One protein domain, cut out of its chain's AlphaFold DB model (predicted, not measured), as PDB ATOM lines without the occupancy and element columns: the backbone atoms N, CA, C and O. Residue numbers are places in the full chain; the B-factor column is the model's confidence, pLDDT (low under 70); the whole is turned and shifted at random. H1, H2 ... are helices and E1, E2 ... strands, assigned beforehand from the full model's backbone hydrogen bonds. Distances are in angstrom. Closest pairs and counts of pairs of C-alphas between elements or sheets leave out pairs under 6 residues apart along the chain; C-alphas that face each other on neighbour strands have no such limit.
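Overview. This is residues 67 to 179 of the 350 residues of the protein "Prok-JAB domain-containing protein" of Niastella yeongjuensis (UniProt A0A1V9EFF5). A twisted sheet of four antiparallel strands has one long helix, H2, packed along one face, while the short helix H1 lies off the other side of the sheet. Between the two helices the chain makes a long excursion, residues 100 to 128, which swings out to a loop tip at Glu 119. The printed part has 113 residues with two named helices and four named strands, E1 E2 H1 H2 E3 E4 along the chain, and the sheet's order is E1 - E2 - E3 - E4. The class is mixed, helices and strands, though under half of the residues, 50, are in named elements. The whole is compact, with a radius of gyration of the C-alphas of 14.4 A and spans of 39 by 33 by 33 A.

Arrangement. In the sheet, E1, residues 67 to 72, and E2, residues 77 to 83, form an antiparallel hairpin, with N 70 and O 79 within hydrogen-bond range at 2.8 A. E2 and E3, residues 156 to 160, are antiparallel at 170 degrees, with N 80 and O 157 at 2.8 A. E3 and E4, residues 175 to 178, form the other antiparallel hairpin, with N 158 and O 176 at 2.8 A. From edge to edge the strands' lines turn by 52 degrees. H2, residues 129 to 147, is on one face at a height over the sheet of 9.2 A, giving two layers, a helix on one face of a sheet. It lies over E2 and runs along the strands, at 22 degrees to E2 on the local plane; it is only just not over E3, on which 2 of its C-alphas fall. The closest C-alphas of E2 and H2 are those of Ala 78 and Ile 135, 6.6 A apart. H1, residues 91 to 99, is not on the sheet, and is apart from E1, E3, E4 and H2. In both helices every O i to N i+4 pair is within hydrogen-bond range.

Along the chain. E1 begins at C-alpha 67, (134.354, 147.050, 120.125), and is 16.1 A long. E2 measures 20.0 A, E3 13.7 A and E4 9.9 A. H2 is 26.8 A long and starts at C-alpha 129, (138.448, 152.243, 140.514); H1 measures 12.6 A. E4 ends at C-alpha 178, (125.691, 135.811, 123.760).

Size, cuts and confidence. The C-alphas farthest apart, those of Glu 119 and Lys 150, are 41.0 A apart. The printed part has no cut. The links from H1 to H2, 29 residues, and from E3 to E4, 14 residues, are long. Mean pLDDT of the printed part is 77.9; it is under 70 at residues 67 to 70, 85 to 86, 91 to 92 and 113 to 126.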
ATOM      1  N   PHE A  67     134.727 147.417 118.764       62.84
ATOM      2  CA  PHE A  67     134.354 147.050 120.125       62.84
ATOM      3  C   PHE A  67     133.763 148.275 120.823       62.84
ATOM      4  O   PHE A  67     134.398 149.326 120.896       62.84
ATOM      5  N   ARG A  68     132.545 148.144 121.342       65.62
ATOM      6  CA  ARG A  68     131.895 149.142 122.192       65.62
ATOM      7  C   ARG A  68     131.861 148.615 123.614       65.62
ATOM      8  O   ARG A  68     131.354 147.523 123.848       65.62
ATOM      9  N   LEU A  69     132.371 149.408 124.546       66.38
ATOM     10  CA  LEU A  69     132.296 149.144 125.975       66.38
ATOM     11  C   LEU A  69     131.412 150.205 126.631       66.38
ATOM     12  O   LEU A  69     131.589 151.397 126.396       66.38
ATOM     13  N   GLU A  70     130.480 149.770 127.470       69.81
ATOM     14  CA  GLU A  70     129.617 150.645 128.255       69.81
ATOM     15  C   GLU A  70     129.610 150.210 129.714       69.81
ATOM     16  O   GLU A  70     129.276 149.066 130.023       69.81
ATOM     17  N   ALA A  71     129.923 151.137 130.619       71.75
ATOM     18  CA  ALA A  71     129.647 150.968 132.039       71.75
ATOM     19  C   ALA A  71     128.189 151.354 132.333       71.75
ATOM     20  O   ALA A  71     127.679 152.373 131.862       71.75
ATOM     21  N   LEU A  72     127.514 150.542 133.137       77.19
ATOM     22  CA  LEU A  72     126.099 150.646 133.486       77.19
ATOM     23  C   LEU A  72     125.962 150.613 135.014       77.19
ATOM     24  O   LEU A  72     126.858 150.136 135.707       77.19
ATOM     25  N   ARG A  73     124.847 151.129 135.555       80.56
ATOM     26  CA  ARG A  73     124.530 151.048 137.000       80.56
ATOM     27  C   ARG A  73     125.672 151.495 137.930       80.56
ATOM     28  O   ARG A  73     126.002 150.808 138.889       80.56
ATOM     29  N   GLY A  74     126.334 152.608 137.614       72.00
ATOM     30  CA  GLY A  74     127.466 153.071 138.424       72.00
ATOM     31  C   GLY A  74     128.682 152.130 138.396       72.00
ATOM     32  O   GLY A  74     129.345 151.933 139.406       72.00
ATOM     33  N   GLY A  75     128.936 151.460 137.268       72.50
ATOM     34  CA  GLY A  75     130.067 150.534 137.117       72.50
ATOM     35  C   GLY A  75     129.846 149.135 137.693       72.50
ATOM     36  O   GLY A  75     130.687 148.268 137.486       72.50
ATOM     37  N   LYS A  76     128.696 148.873 138.326       82.69
ATOM     38  CA  LYS A  76     128.304 147.530 138.791       82.69
ATOM     39  C   LYS A  76     127.992 146.559 137.657       82.69
ATOM     40  O   LYS A  76     127.905 145.353 137.870       82.69
ATOM     41  N   ALA A  77     127.757 147.075 136.456       86.56
ATOM     42  CA  ALA A  77     127.591 146.266 135.265       86.56
ATOM     43  C   ALA A  77     128.374 146.872 134.101       86.56
ATOM     44  O   ALA A  77     128.503 148.090 133.992       86.56
ATOM     45  N   ALA A  78     128.858 146.020 133.207       85.06
ATOM     46  CA  ALA A  78     129.486 146.429 131.964       85.06
ATOM     47  C   ALA A  78     128.935 145.635 130.795       85.06
ATOM     48  O   ALA A  78     128.703 144.434 130.906       85.06
ATOM     49  N   ARG A  79     128.764 146.309 129.664       86.50
ATOM     50  CA  ARG A  79     128.378 145.707 128.393       86.50
ATOM     51  C   ARG A  79     129.500 145.896 127.391       86.50
ATOM     52  O   ARG A  79     129.959 147.015 127.188       86.50
ATOM     53  N   ILE A  80     129.912 144.812 126.749       85.62
ATOM     54  CA  ILE A  80     130.921 144.809 125.691       85.62
ATOM     55  C   ILE A  80     130.260 144.253 124.434       85.62
ATOM     56  O   ILE A  80     129.589 143.226 124.492       85.62
ATOM     57  N   ILE A  81     130.420 144.929 123.304       82.06
ATOM     58  CA  ILE A  81     129.800 144.555 122.031       82.06
ATOM     59  C   ILE A  81     130.865 144.594 120.950       82.06
ATOM     60  O   ILE A  81     131.488 145.634 120.761       82.06
ATOM     61  N   ARG A  82     131.041 143.494 120.223       85.06
ATOM     62  CA  ARG A  82     131.799 143.456 118.973       85.06
ATOM     63  C   ARG A  82     130.829 143.568 117.804       85.06
ATOM     64  O   ARG A  82     129.792 142.911 117.800       85.06
ATOM     65  N   ILE A  83     131.182 144.364 116.802       76.25
ATOM     66  CA  ILE A  83     130.410 144.490 115.568       76.25
ATOM     67  C   ILE A  83     131.314 144.203 114.369       76.25
ATOM     68  O   ILE A  83     132.175 145.012 114.022       76.25
ATOM     69  N   LEU A  84     131.069 143.063 113.721       71.75
ATOM     70  CA  LEU A  84     131.548 142.714 112.386       71.75
ATOM     71  C   LEU A  84     130.449 142.998 111.340       71.75
ATOM     72  O   LEU A  84     129.393 142.353 111.384       71.75
ATOM     73  N   PRO A  85     130.651 143.934 110.395       63.34
ATOM     74  CA  PRO A  85     129.672 144.237 109.349       63.34
ATOM     75  C   PRO A  85     129.219 142.996 108.564       63.34
ATOM     76  O   PRO A  85     130.022 142.125 108.241       63.34
ATOM     77  N   GLY A  86     127.918 142.899 108.278       65.19
ATOM     78  CA  GLY A  86     127.318 141.774 107.543       65.19
ATOM     79  C   GLY A  86     127.179 140.466 108.335       65.19
ATOM     80  O   GLY A  86     126.437 139.586 107.907       65.19
ATOM     81  N   LYS A  87     127.831 140.343 109.499       78.88
ATOM     82  CA  LYS A  87     127.762 139.157 110.367       78.88
ATOM     83  C   LYS A  87     127.076 139.436 111.700       78.88
ATOM     84  O   LYS A  87     126.223 138.660 112.103       78.88
ATOM     85  N   ASP A  88     127.437 140.524 112.371       85.12
ATOM     86  CA  ASP A  88     126.957 140.869 113.710       85.12
ATOM     87  C   ASP A  88     125.814 141.902 113.652       85.12
ATOM     88  O   ASP A  88     125.676 142.673 112.697       85.12
ATOM     89  N   ALA A  89     124.992 141.953 114.703       82.38
ATOM     90  CA  ALA A  89     124.018 143.022 114.893       82.38
ATOM     91  C   ALA A  89     124.697 144.402 114.952       82.38
ATOM     92  O   ALA A  89     125.503 144.678 115.840       82.38
ATOM     93  N   CYS A  90     124.320 145.313 114.051       74.06
ATOM     94  CA  CYS A  90     124.724 146.714 114.167       74.06
ATOM     95  C   CYS A  90     123.970 147.421 115.311       74.06
ATOM     96  O   CYS A  90     122.974 146.913 115.829       74.06
ATOM     97  N   LEU A  91     124.379 148.643 115.664       69.81
ATOM     98  CA  LEU A  91     123.728 149.411 116.737       69.81
ATOM     99  C   LEU A  91     122.216 149.610 116.521       69.81
ATOM    100  O   LEU A  91     121.452 149.554 117.481       69.81
ATOM    101  N   TYR A  92     121.768 149.769 115.272       67.75
ATOM    102  CA  TYR A  92     120.338 149.863 114.958       67.75
ATOM    103  C   TYR A  92     119.603 148.531 115.158       67.75
ATOM    104  O   TYR A  92     118.477 148.520 115.645       67.75
ATOM    105  N   CYS A  93     120.242 147.394 114.847       80.31
ATOM    106  CA  CYS A  93     119.671 146.082 115.162       80.31
ATOM    107  C   CYS A  93     119.404 145.961 116.664       80.31
ATOM    108  O   CYS A  93     118.330 145.520 117.060       80.31
ATOM    109  N   LEU A  94     120.366 146.378 117.494       81.19
ATOM    110  CA  LEU A  94     120.238 146.326 118.950       81.19
ATOM    111  C   LEU A  94     119.099 147.213 119.464       81.19
ATOM    112  O   LEU A  94     118.393 146.806 120.382       81.19
ATOM    113  N   GLN A  95     118.884 148.384 118.855       75.06
ATOM    114  CA  GLN A  95     117.733 149.234 119.165       75.06
ATOM    115  C   GLN A  95     116.407 148.526 118.850       75.06
ATOM    116  O   GLN A  95     115.544 148.468 119.722       75.06
ATOM    117  N   LEU A  96     116.265 147.932 117.660       76.81
ATOM    118  CA  LEU A  96     115.051 147.193 117.284       76.81
ATOM    119  C   LEU A  96     114.771 146.024 118.241       76.81
ATOM    120  O   LEU A  96     113.642 145.849 118.698       76.81
ATOM    121  N   TYR A  97     115.804 145.255 118.597       89.12
ATOM    122  CA  TYR A  97     115.690 144.184 119.590       89.12
ATOM    123  C   TYR A  97     115.261 144.713 120.966       89.12
ATOM    124  O   TYR A  97     114.407 144.117 121.626       89.12
ATOM    125  N   ARG A  98     115.806 145.860 121.390       84.12
ATOM    126  CA  ARG A  98     115.424 146.513 122.646       84.12
ATOM    127  C   ARG A  98     113.960 146.958 122.643       84.12
ATOM    128  O   ARG A  98     113.257 146.702 123.616       84.12
ATOM    129  N   GLU A  99     113.493 147.587 121.566       83.00
ATOM    130  CA  GLU A  99     112.098 148.033 121.409       83.00
ATOM    131  C   GLU A  99     111.114 146.857 121.450       83.00
ATOM    132  O   GLU A  99     110.067 146.937 122.092       83.00
ATOM    133  N   GLN A 100     111.491 145.730 120.844       89.44
ATOM    134  CA  GLN A 100     110.720 144.485 120.878       89.44
ATOM    135  C   GLN A 100     110.820 143.732 122.211       89.44
ATOM    136  O   GLN A 100     110.128 142.730 122.392       89.44
ATOM    137  N   LYS A 101     111.675 144.188 123.138       84.75
ATOM    138  CA  LYS A 101     111.977 143.520 124.414       84.75
ATOM    139  C   LYS A 101     112.364 142.050 124.227       84.75
ATOM    140  O   LYS A 101     111.997 141.195 125.031       84.75
ATOM    141  N   ASN A 102     113.094 141.760 123.154       83.25
ATOM    142  CA  ASN A 102     113.499 140.411 122.778       83.25
ATOM    143  C   ASN A 102     114.990 140.386 122.434       83.25
ATOM    144  O   ASN A 102     115.491 141.322 121.818       83.25
ATOM    145  N   THR A 103     115.692 139.311 122.800       90.00
ATOM    146  CA  THR A 103     117.141 139.095 122.595       90.00
ATOM    147  C   THR A 103     118.056 140.078 123.344       90.00
ATOM    148  O   THR A 103     119.018 139.667 123.986       90.00
ATOM    149  N   PHE A 104     117.780 141.383 123.305       90.25
ATOM    150  CA  PHE A 104     118.550 142.397 124.012       90.25
ATOM    151  C   PHE A 104     118.167 142.438 125.498       90.25
ATOM    152  O   PHE A 104     117.070 142.856 125.860       90.25
ATOM    153  N   ILE A 105     119.094 142.035 126.370       91.19
ATOM    154  CA  ILE A 105     118.930 142.133 127.828       91.19
ATOM    155  C   ILE A 105     119.041 143.604 128.229       91.19
ATOM    156  O   ILE A 105     120.141 144.155 128.175       91.19
ATOM    157  N   ASP A 106     117.940 144.242 128.627       88.94
ATOM    158  CA  ASP A 106     117.972 145.615 129.139       88.94
ATOM    159  C   ASP A 106     118.435 145.640 130.602       88.94
ATOM    160  O   ASP A 106     118.025 144.806 131.410       88.94
ATOM    161  N   ILE A 107     119.311 146.587 130.937       86.06
ATOM    162  CA  ILE A 107     119.878 146.721 132.282       86.06
ATOM    163  C   ILE A 107     119.274 147.972 132.911       86.06
ATOM    164  O   ILE A 107     119.579 149.074 132.445       86.06
ATOM    165  N   PRO A 108     118.433 147.837 133.950       83.56
ATOM    166  CA  PRO A 108     117.798 148.988 134.570       83.56
ATOM    167  C   PRO A 108     118.845 149.868 135.250       83.56
ATOM    168  O   PRO A 108     119.804 149.358 135.839       83.56
ATOM    169  N   ASP A 109     118.640 151.183 135.212       79.25
ATOM    170  CA  ASP A 109     119.475 152.129 135.951       79.25
ATOM    171  C   ASP A 109     119.447 151.835 137.461       79.25
ATOM    172  O   ASP A 109     118.469 151.309 138.000       79.25
ATOM    173  N   ASP A 110     120.546 152.152 138.147       78.19
ATOM    174  CA  ASP A 110     120.616 152.059 139.603       78.19
ATOM    175  C   ASP A 110     120.172 153.403 140.207       78.19
ATOM    176  O   ASP A 110     120.871 154.404 140.018       78.19
ATOM    177  N   PRO A 111     119.030 153.464 140.918       75.69
ATOM    178  CA  PRO A 111     118.544 154.709 141.506       75.69
ATOM    179  C   PRO A 111     119.477 155.268 142.591       75.69
ATOM    180  O   PRO A 111     119.425 156.467 142.856       75.69
ATOM    181  N   ALA A 112     120.339 154.441 143.200       76.81
ATOM    182  CA  ALA A 112     121.323 154.885 144.191       76.81
ATOM    183  C   ALA A 112     122.544 155.570 143.555       76.81
ATOM    184  O   ALA A 112     123.230 156.351 144.212       76.81
ATOM    185  N   PHE A 113     122.800 155.302 142.274       69.50
ATOM    186  CA  PHE A 113     123.889 155.891 141.498       69.50
ATOM    187  C   PHE A 113     123.316 156.539 140.237       69.50
ATOM    188  O   PHE A 113     123.549 156.052 139.121       69.50
ATOM    189  N   PRO A 114     122.529 157.622 140.403       63.03
ATOM    190  CA  PRO A 114     121.923 158.301 139.278       63.03
ATOM    191  C   PRO A 114     123.018 158.812 138.350       63.03
ATOM    192  O   PRO A 114     124.084 159.261 138.773       63.03
ATOM    193  N   THR A 115     122.734 158.742 137.059       63.34
ATOM    194  CA  THR A 115     123.585 159.324 136.033       63.34
ATOM    195  C   THR A 115     123.730 160.821 136.298       63.34
ATOM    196  O   THR A 115     122.758 161.569 136.169       63.34
ATOM    197  N   LEU A 116     124.937 161.258 136.660       55.94
ATOM    198  CA  LEU A 116     125.236 162.670 136.852       55.94
ATOM    199  C   LEU A 116     125.310 163.310 135.464       55.94
ATOM    200  O   LEU A 116     126.212 163.024 134.676       55.94
ATOM    201  N   ARG A 117     124.312 164.131 135.141       48.22
ATOM    202  CA  ARG A 117     124.244 164.889 133.889       48.22
ATOM    203  C   ARG A 117     124.766 166.299 134.148       48.22
ATOM    204  O   ARG A 117     123.966 167.202 134.345       48.22
ATOM    205  N   ASN A 118     126.085 166.471 134.164       39.47
ATOM    206  CA  ASN A 118     126.690 167.799 134.055       39.47
ATOM    207  C   ASN A 118     127.344 167.961 132.676       39.47
ATOM    208  O   ASN A 118     127.646 166.971 132.014       39.47
ATOM    209  N   GLU A 119     127.432 169.225 132.261       32.50
ATOM    210  CA  GLU A 119     127.760 169.782 130.941       32.50
ATOM    211  C   GLU A 119     128.681 168.911 130.063       32.50
ATOM    212  O   GLU A 119     129.702 168.418 130.529       32.50
ATOM    213  N   CYS A 120     128.299 168.767 128.781       37.53
ATOM    214  CA  CYS A 120     128.886 167.923 127.715       37.53
ATOM    215  C   CYS A 120     128.229 166.552 127.418       37.53
ATOM    216  O   CYS A 120     128.927 165.647 126.975       37.53
ATOM    217  N   ASN A 121     126.897 166.405 127.555       38.47
ATOM    218  CA  ASN A 121     126.036 165.346 126.952       38.47
ATOM    219  C   ASN A 121     126.425 163.854 127.137       38.47
ATOM    220  O   ASN A 121     125.672 162.982 126.699       38.47
ATOM    221  N   ASN A 122     127.525 163.536 127.817       39.53
ATOM    222  CA  ASN A 122     127.966 162.180 128.110       39.53
ATOM    223  C   ASN A 122     127.577 161.810 129.547       39.53
ATOM    224  O   ASN A 122     127.966 162.502 130.489       39.53
ATOM    225  N   PRO A 123     126.810 160.727 129.752       49.81
ATOM    226  CA  PRO A 123     126.384 160.315 131.080       49.81
ATOM    227  C   PRO A 123     127.586 159.856 131.918       49.81
ATOM    228  O   PRO A 123     128.158 158.800 131.652       49.81
ATOM    229  N   ILE A 124     127.950 160.612 132.959       54.75
ATOM    230  CA  ILE A 124     128.969 160.178 133.920       54.75
ATOM    231  C   ILE A 124     128.296 159.266 134.942       54.75
ATOM    232  O   ILE A 124     127.342 159.652 135.625       54.75
ATOM    233  N   ARG A 125     128.801 158.034 135.047       61.66
ATOM    234  CA  ARG A 125     128.351 157.063 136.044       61.66
ATOM    235  C   ARG A 125     129.431 156.906 137.120       61.66
ATOM    236  O   ARG A 125     130.545 156.515 136.775       61.66
ATOM    237  N   PRO A 126     129.138 157.202 138.397       62.66
ATOM    238  CA  PRO A 126     130.097 156.992 139.479       62.66
ATOM    239  C   PRO A 126     130.394 155.497 139.606       62.66
ATOM    240  O   PRO A 126     129.457 154.721 139.714       62.66
ATOM    241  N   ALA A 127     131.665 155.104 139.582       70.62
ATOM    242  CA  ALA A 127     132.109 153.713 139.677       70.62
ATOM    243  C   ALA A 127     133.369 153.617 140.541       70.62
ATOM    244  O   ALA A 127     134.131 154.586 140.630       70.62
ATOM    245  N   SER A 128     133.618 152.463 141.169       74.31
ATOM    246  CA  SER A 128     134.878 152.274 141.888       74.31
ATOM    247  C   SER A 128     136.040 152.078 140.907       74.31
ATOM    248  O   SER A 128     135.885 151.540 139.808       74.31
ATOM    249  N   ALA A 129     137.247 152.473 141.316       70.19
ATOM    250  CA  ALA A 129     138.448 152.243 140.514       70.19
ATOM    251  C   ALA A 129     138.731 150.744 140.286       70.19
ATOM    252  O   ALA A 129     139.377 150.385 139.302       70.19
ATOM    253  N   ALA A 130     138.270 149.873 141.189       72.50
ATOM    254  CA  ALA A 130     138.397 148.427 141.044       72.50
ATOM    255  C   ALA A 130     137.482 147.898 139.930       72.50
ATOM    256  O   ALA A 130     137.948 147.136 139.083       72.50
ATOM    257  N   ASP A 131     136.233 148.370 139.880       72.44
ATOM    258  CA  ASP A 131     135.264 147.972 138.853       72.44
ATOM    259  C   ASP A 131     135.757 148.370 137.461       72.44
ATOM    260  O   ASP A 131     135.820 147.540 136.559       72.44
ATOM    261  N   LEU A 132     136.209 149.618 137.297       70.25
ATOM    262  CA  LEU A 132     136.725 150.104 136.013       70.25
ATOM    263  C   LEU A 132     137.947 149.310 135.536       70.25
ATOM    264  O   LEU A 132     138.023 148.943 134.364       70.25
ATOM    265  N   LYS A 133     138.882 148.989 136.441       74.50
ATOM    266  CA  LYS A 133     140.056 148.160 136.119       74.50
ATOM    267  C   LYS A 133     139.660 146.756 135.680       74.50
ATOM    268  O   LYS A 133     140.239 146.228 134.730       74.50
ATOM    269  N   LEU A 134     138.687 146.151 136.355       77.88
ATOM    270  CA  LEU A 134     138.205 144.819 136.014       77.88
ATOM    271  C   LEU A 134     137.512 144.818 134.649       77.88
ATOM    272  O   LEU A 134     137.848 144.002 133.793       77.88
ATOM    273  N   ILE A 135     136.628 145.785 134.405       77.44
ATOM    274  CA  ILE A 135     135.936 145.960 133.126       77.44
ATOM    275  C   ILE A 135     136.939 146.152 131.979       77.44
ATOM    276  O   ILE A 135     136.846 145.471 130.956       77.44
ATOM    277  N   ALA A 136     137.931 147.028 132.161       73.62
ATOM    278  CA  ALA A 136     138.984 147.251 131.175       73.62
ATOM    279  C   ALA A 136     139.809 145.979 130.914       73.62
ATOM    280  O   ALA A 136     140.151 145.685 129.767       73.62
ATOM    281  N   SER A 137     140.084 145.192 131.959       78.88
ATOM    282  CA  SER A 137     140.813 143.920 131.848       78.88
ATOM    283  C   SER A 137     140.019 142.874 131.062       78.88
ATOM    284  O   SER A 137     140.578 142.212 130.188       78.88
ATOM    285  N   ILE A 138     138.710 142.757 131.315       82.44
ATOM    286  CA  ILE A 138     137.806 141.864 130.575       82.44
ATOM    287  C   ILE A 138     137.752 142.271 129.098       82.44
ATOM    288  O   ILE A 138     137.969 141.433 128.223       82.44
ATOM    289  N   ALA A 139     137.518 143.554 128.810       77.38
ATOM    290  CA  ALA A 139     137.461 144.057 127.438       77.38
ATOM    291  C   ALA A 139     138.780 143.819 126.686       77.38
ATOM    292  O   ALA A 139     138.770 143.337 125.554       77.38
ATOM    293  N   SER A 140     139.914 144.077 127.343       77.75
ATOM    294  CA  SER A 140     141.243 143.822 126.779       77.75
ATOM    295  C   SER A 140     141.453 142.343 126.472       77.75
ATOM    296  O   SER A 140     141.977 142.003 125.413       77.75
ATOM    297  N   ARG A 141     141.015 141.445 127.364       83.81
ATOM    298  CA  ARG A 141     141.125 140.001 127.144       83.81
ATOM    299  C   ARG A 141     140.304 139.546 125.938       83.81
ATOM    300  O   ARG A 141     140.848 138.850 125.088       83.81
ATOM    301  N   LEU A 142     139.051 139.989 125.835       81.94
ATOM    302  CA  LEU A 142     138.176 139.678 124.699       81.94
ATOM    303  C   LEU A 142     138.759 140.181 123.375       81.94
ATOM    304  O   LEU A 142     138.734 139.465 122.375       81.94
ATOM    305  N   LEU A 143     139.335 141.385 123.375       75.12
ATOM    306  CA  LEU A 143     140.011 141.942 122.206       75.12
ATOM    307  C   LEU A 143     141.237 141.105 121.807       75.12
ATOM    308  O   LEU A 143     141.421 140.813 120.628       75.12
ATOM    309  N   ILE A 144     142.062 140.692 122.774       75.31
ATOM    310  CA  ILE A 144     143.226 139.830 122.522       75.31
ATOM    311  C   ILE A 144     142.786 138.480 121.952       75.31
ATOM    312  O   ILE A 144     143.365 138.023 120.966       75.31
ATOM    313  N   ASP A 145     141.773 137.848 122.545       80.31
ATOM    314  CA  ASP A 145     141.258 136.564 122.064       80.31
ATOM    315  C   ASP A 145     140.703 136.694 120.640       80.31
ATOM    316  O   ASP A 145     140.944 135.822 119.803       80.31
ATOM    317  N   HIS A 146     140.046 137.812 120.321       78.25
ATOM    318  CA  HIS A 146     139.592 138.122 118.964       78.25
ATOM    319  C   HIS A 146     140.758 138.268 117.980       78.25
ATOM    320  O   HIS A 146     140.791 137.560 116.976       78.25
ATOM    321  N   ILE A 147     141.765 139.085 118.302       72.44
ATOM    322  CA  ILE A 147     142.963 139.284 117.461       72.44
ATOM    323  C   ILE A 147     143.720 137.967 117.227       72.44
ATOM    324  O   ILE A 147     144.312 137.759 116.169       72.44
ATOM    325  N   GLN A 148     143.706 137.057 118.202       79.06
ATOM    326  CA  GLN A 148     144.360 135.753 118.101       79.06
ATOM    327  C   GLN A 148     143.516 134.685 117.385       79.06
ATOM    328  O   GLN A 148     143.939 133.530 117.355       79.06
ATOM    329  N   ASN A 149     142.344 135.031 116.834       76.62
ATOM    330  CA  ASN A 149     141.368 134.084 116.277       76.62
ATOM    331  C   ASN A 149     140.951 132.981 117.271       76.62
ATOM    332  O   ASN A 149     140.650 131.853 116.887       76.62
ATOM    333  N   LYS A 150     140.953 133.306 118.565       77.75
ATOM    334  CA  LYS A 150     140.508 132.436 119.664       77.75
ATOM    335  C   LYS A 150     139.151 132.848 120.221       77.75
ATOM    336  O   LYS A 150     138.601 132.133 121.055       77.75
ATOM    337  N   ALA A 151     138.616 133.990 119.790       73.81
ATOM    338  CA  ALA A 151     137.277 134.404 120.165       73.81
ATOM    339  C   ALA A 151     136.252 133.388 119.652       73.81
ATOM    340  O   ALA A 151     136.269 132.993 118.486       73.81
ATOM    341  N   GLY A 152     135.343 132.985 120.538       81.06
ATOM    342  CA  GLY A 152     134.175 132.205 120.155       81.06
ATOM    343  C   GLY A 152     133.209 133.001 119.270       81.06
ATOM    344  O   GLY A 152     133.475 134.119 118.824       81.06
ATOM    345  N   ASN A 153     132.025 132.431 119.051       88.06
ATOM    346  CA  ASN A 153     130.993 133.068 118.228       88.06
ATOM    347  C   ASN A 153     130.276 134.230 118.927       88.06
ATOM    348  O   ASN A 153     129.562 134.972 118.259       88.06
ATOM    349  N   ALA A 154     130.458 134.404 120.239       92.31
ATOM    350  CA  ALA A 154     129.871 135.517 120.967       92.31
ATOM    351  C   ALA A 154     130.331 136.863 120.383       92.31
ATOM    352  O   ALA A 154     131.463 137.021 119.916       92.31
ATOM    353  N   ASN A 155     129.418 137.826 120.382       90.88
ATOM    354  CA  ASN A 155     129.680 139.202 119.967       90.88
ATOM    355  C   ASN A 155     129.124 140.218 120.972       90.88
ATOM    356  O   ASN A 155     129.208 141.425 120.754       90.88
ATOM    357  N   HIS A 156     128.552 139.739 122.074       93.00
ATOM    358  CA  HIS A 156     127.918 140.573 123.068       93.00
ATOM    359  C   HIS A 156     128.097 139.946 124.444       93.00
ATOM    360  O   HIS A 156     127.670 138.820 124.695       93.00
ATOM    361  N   TRP A 157     128.721 140.699 125.338       93.38
ATOM    362  CA  TRP A 157     129.027 140.276 126.691       93.38
ATOM    363  C   TRP A 157     128.460 141.258 127.705       93.38
ATOM    364  O   TRP A 157     128.479 142.471 127.483       93.38
ATOM    365  N   ILE A 158     127.965 140.739 128.825       92.75
ATOM    366  CA  ILE A 158     127.523 141.535 129.967       92.75
ATOM    367  C   ILE A 158     128.171 140.970 131.223       92.75
ATOM    368  O   ILE A 158     128.003 139.798 131.534       92.75
ATOM    369  N   TRP A 159     128.901 141.803 131.946       92.06
ATOM    370  CA  TRP A 159     129.477 141.465 133.240       92.06
ATOM    371  C   TRP A 159     128.761 142.237 134.342       92.06
ATOM    372  O   TRP A 159     128.409 143.399 134.136       92.06
ATOM    373  N   THR A 160     128.545 141.616 135.501       91.12
ATOM    374  CA  THR A 160     127.884 142.257 136.645       91.12
ATOM    375  C   THR A 160     128.586 141.917 137.958       91.12
ATOM    376  O   THR A 160     129.090 140.813 138.128       91.12
ATOM    377  N   THR A 161     128.602 142.840 138.919       88.69
ATOM    378  CA  THR A 161     129.070 142.601 140.299       88.69
ATOM    379  C   THR A 161     127.984 142.008 141.194       88.69
ATOM    380  O   THR A 161     128.256 141.608 142.320       88.69
ATOM    381  N   GLU A 162     126.737 141.997 140.724       89.62
ATOM    382  CA  GLU A 162     125.547 141.596 141.473       89.62
ATOM    383  C   GLU A 162     124.535 140.895 140.556       89.62
ATOM    384  O   GLU A 162     124.612 140.992 139.327       89.62
ATOM    385  N   ALA A 163     123.581 140.190 141.162       93.12
ATOM    386  CA  ALA A 163     122.428 139.656 140.451       93.12
ATOM    387  C   ALA A 163     121.481 140.803 140.071       93.12
ATOM    388  O   ALA A 163     121.210 141.689 140.883       93.12
ATOM    389  N   ILE A 164     120.954 140.780 138.849       90.31
ATOM    390  CA  ILE A 164     120.051 141.814 138.343       90.31
ATOM    391  C   ILE A 164     118.644 141.234 138.214       90.31
ATOM    392  O   ILE A 164     118.338 140.461 137.300       90.31
ATOM    393  N   THR A 165     117.771 141.630 139.138       89.44
ATOM    394  CA  THR A 165     116.361 141.228 139.179       89.44
ATOM    395  C   THR A 165     115.653 141.510 137.853       89.44
ATOM    396  O   THR A 165     115.807 142.582 137.272       89.44
ATOM    397  N   GLY A 166     114.852 140.550 137.381       87.81
ATOM    398  CA  GLY A 166     114.096 140.683 136.130       87.81
ATOM    399  C   GLY A 166     114.918 140.449 134.860       87.81
ATOM    400  O   GLY A 166     114.408 140.656 133.764       87.81
ATOM    401  N   THR A 167     116.168 139.996 134.989       90.50
ATOM    402  CA  THR A 167     117.032 139.637 133.856       90.50
ATOM    403  C   THR A 167     117.588 138.218 134.018       90.50
ATOM    404  O   THR A 167     117.562 137.675 135.121       90.50
ATOM    405  N   PRO A 168     118.161 137.603 132.971       91.19
ATOM    406  CA  PRO A 168     118.877 136.329 133.105       91.19
ATOM    407  C   PRO A 168     120.173 136.405 133.939       91.19
ATOM    408  O   PRO A 168     120.777 135.375 134.230       91.19
ATOM    409  N   LEU A 169     120.627 137.603 134.324       93.06
ATOM    410  CA  LEU A 169     121.913 137.840 134.987       93.06
ATOM    411  C   LEU A 169     121.791 137.627 136.502       93.06
ATOM    412  O   LEU A 169     121.766 138.579 137.276       93.06
ATOM    413  N   GLN A 170     121.658 136.367 136.922       93.62
ATOM    414  CA  GLN A 170     121.420 136.001 138.327       93.62
ATOM    415  C   GLN A 170     122.692 135.661 139.116       93.62
ATOM    416  O   GLN A 170     122.653 135.613 140.342       93.62
ATOM    417  N   THR A 171     123.820 135.455 138.436       92.75
ATOM    418  CA  THR A 171     125.091 135.089 139.073       92.75
ATOM    419  C   THR A 171     126.047 136.284 139.083       92.75
ATOM    420  O   THR A 171     126.470 136.724 138.012       92.75
ATOM    421  N   PRO A 172     126.416 136.811 140.264       91.38
ATOM    422  CA  PRO A 172     127.408 137.875 140.388       91.38
ATOM    423  C   PRO A 172     128.794 137.476 139.869       91.38
ATOM    424  O   PRO A 172     129.178 136.308 139.913       91.38
ATOM    425  N   PHE A 173     129.574 138.472 139.451       88.69
ATOM    426  CA  PHE A 173     130.961 138.364 138.983       88.69
ATOM    427  C   PHE A 173     131.164 137.431 137.784       88.69
ATOM    428  O   PHE A 173     132.286 137.003 137.512       88.69
ATOM    429  N   GLN A 174     130.098 137.153 137.034       89.19
ATOM    430  CA  GLN A 174     130.140 136.304 135.854       89.19
ATOM    431  C   GLN A 174     130.049 137.140 134.576       89.19
ATOM    432  O   GLN A 174     129.302 138.115 134.496       89.19
ATOM    433  N   LEU A 175     130.818 136.741 133.561       90.56
ATOM    434  CA  LEU A 175     130.657 137.246 132.204       90.56
ATOM    435  C   LEU A 175     129.560 136.430 131.515       90.56
ATOM    436  O   LEU A 175     129.722 135.238 131.262       90.56
ATOM    437  N   HIS A 176     128.430 137.065 131.244       93.62
ATOM    438  CA  HIS A 176     127.383 136.506 130.410       93.62
ATOM    439  C   HIS A 176     127.724 136.758 128.945       93.62
ATOM    440  O   HIS A 176     127.955 137.904 128.561       93.62
ATOM    441  N   GLU A 177     127.734 135.710 128.130       93.94
ATOM    442  CA  GLU A 177     128.089 135.787 126.714       93.94
ATOM    443  C   GLU A 177     126.897 135.400 125.846       93.94
ATOM    444  O   GLU A 177     126.191 134.433 126.131       93.94
ATOM    445  N   GLN A 178     126.698 136.131 124.756       94.25
ATOM    446  CA  GLN A 178     125.691 135.811 123.760       94.25
ATOM    447  C   GLN A 178     126.144 136.231 122.361       94.25
ATOM    448  O   GLN A 178     127.043 137.061 122.175       94.25
ATOM    449  N   TYR A 179     125.486 135.655 121.363       94.81
ATOM    450  CA  TYR A 179     125.570 136.102 119.983       94.81
ATOM    451  C   TYR A 179     124.258 136.775 119.587       94.81
ATOM    452  O   TYR A 179     123.185 136.199 119.768       94.81
TER     453      TYR A 179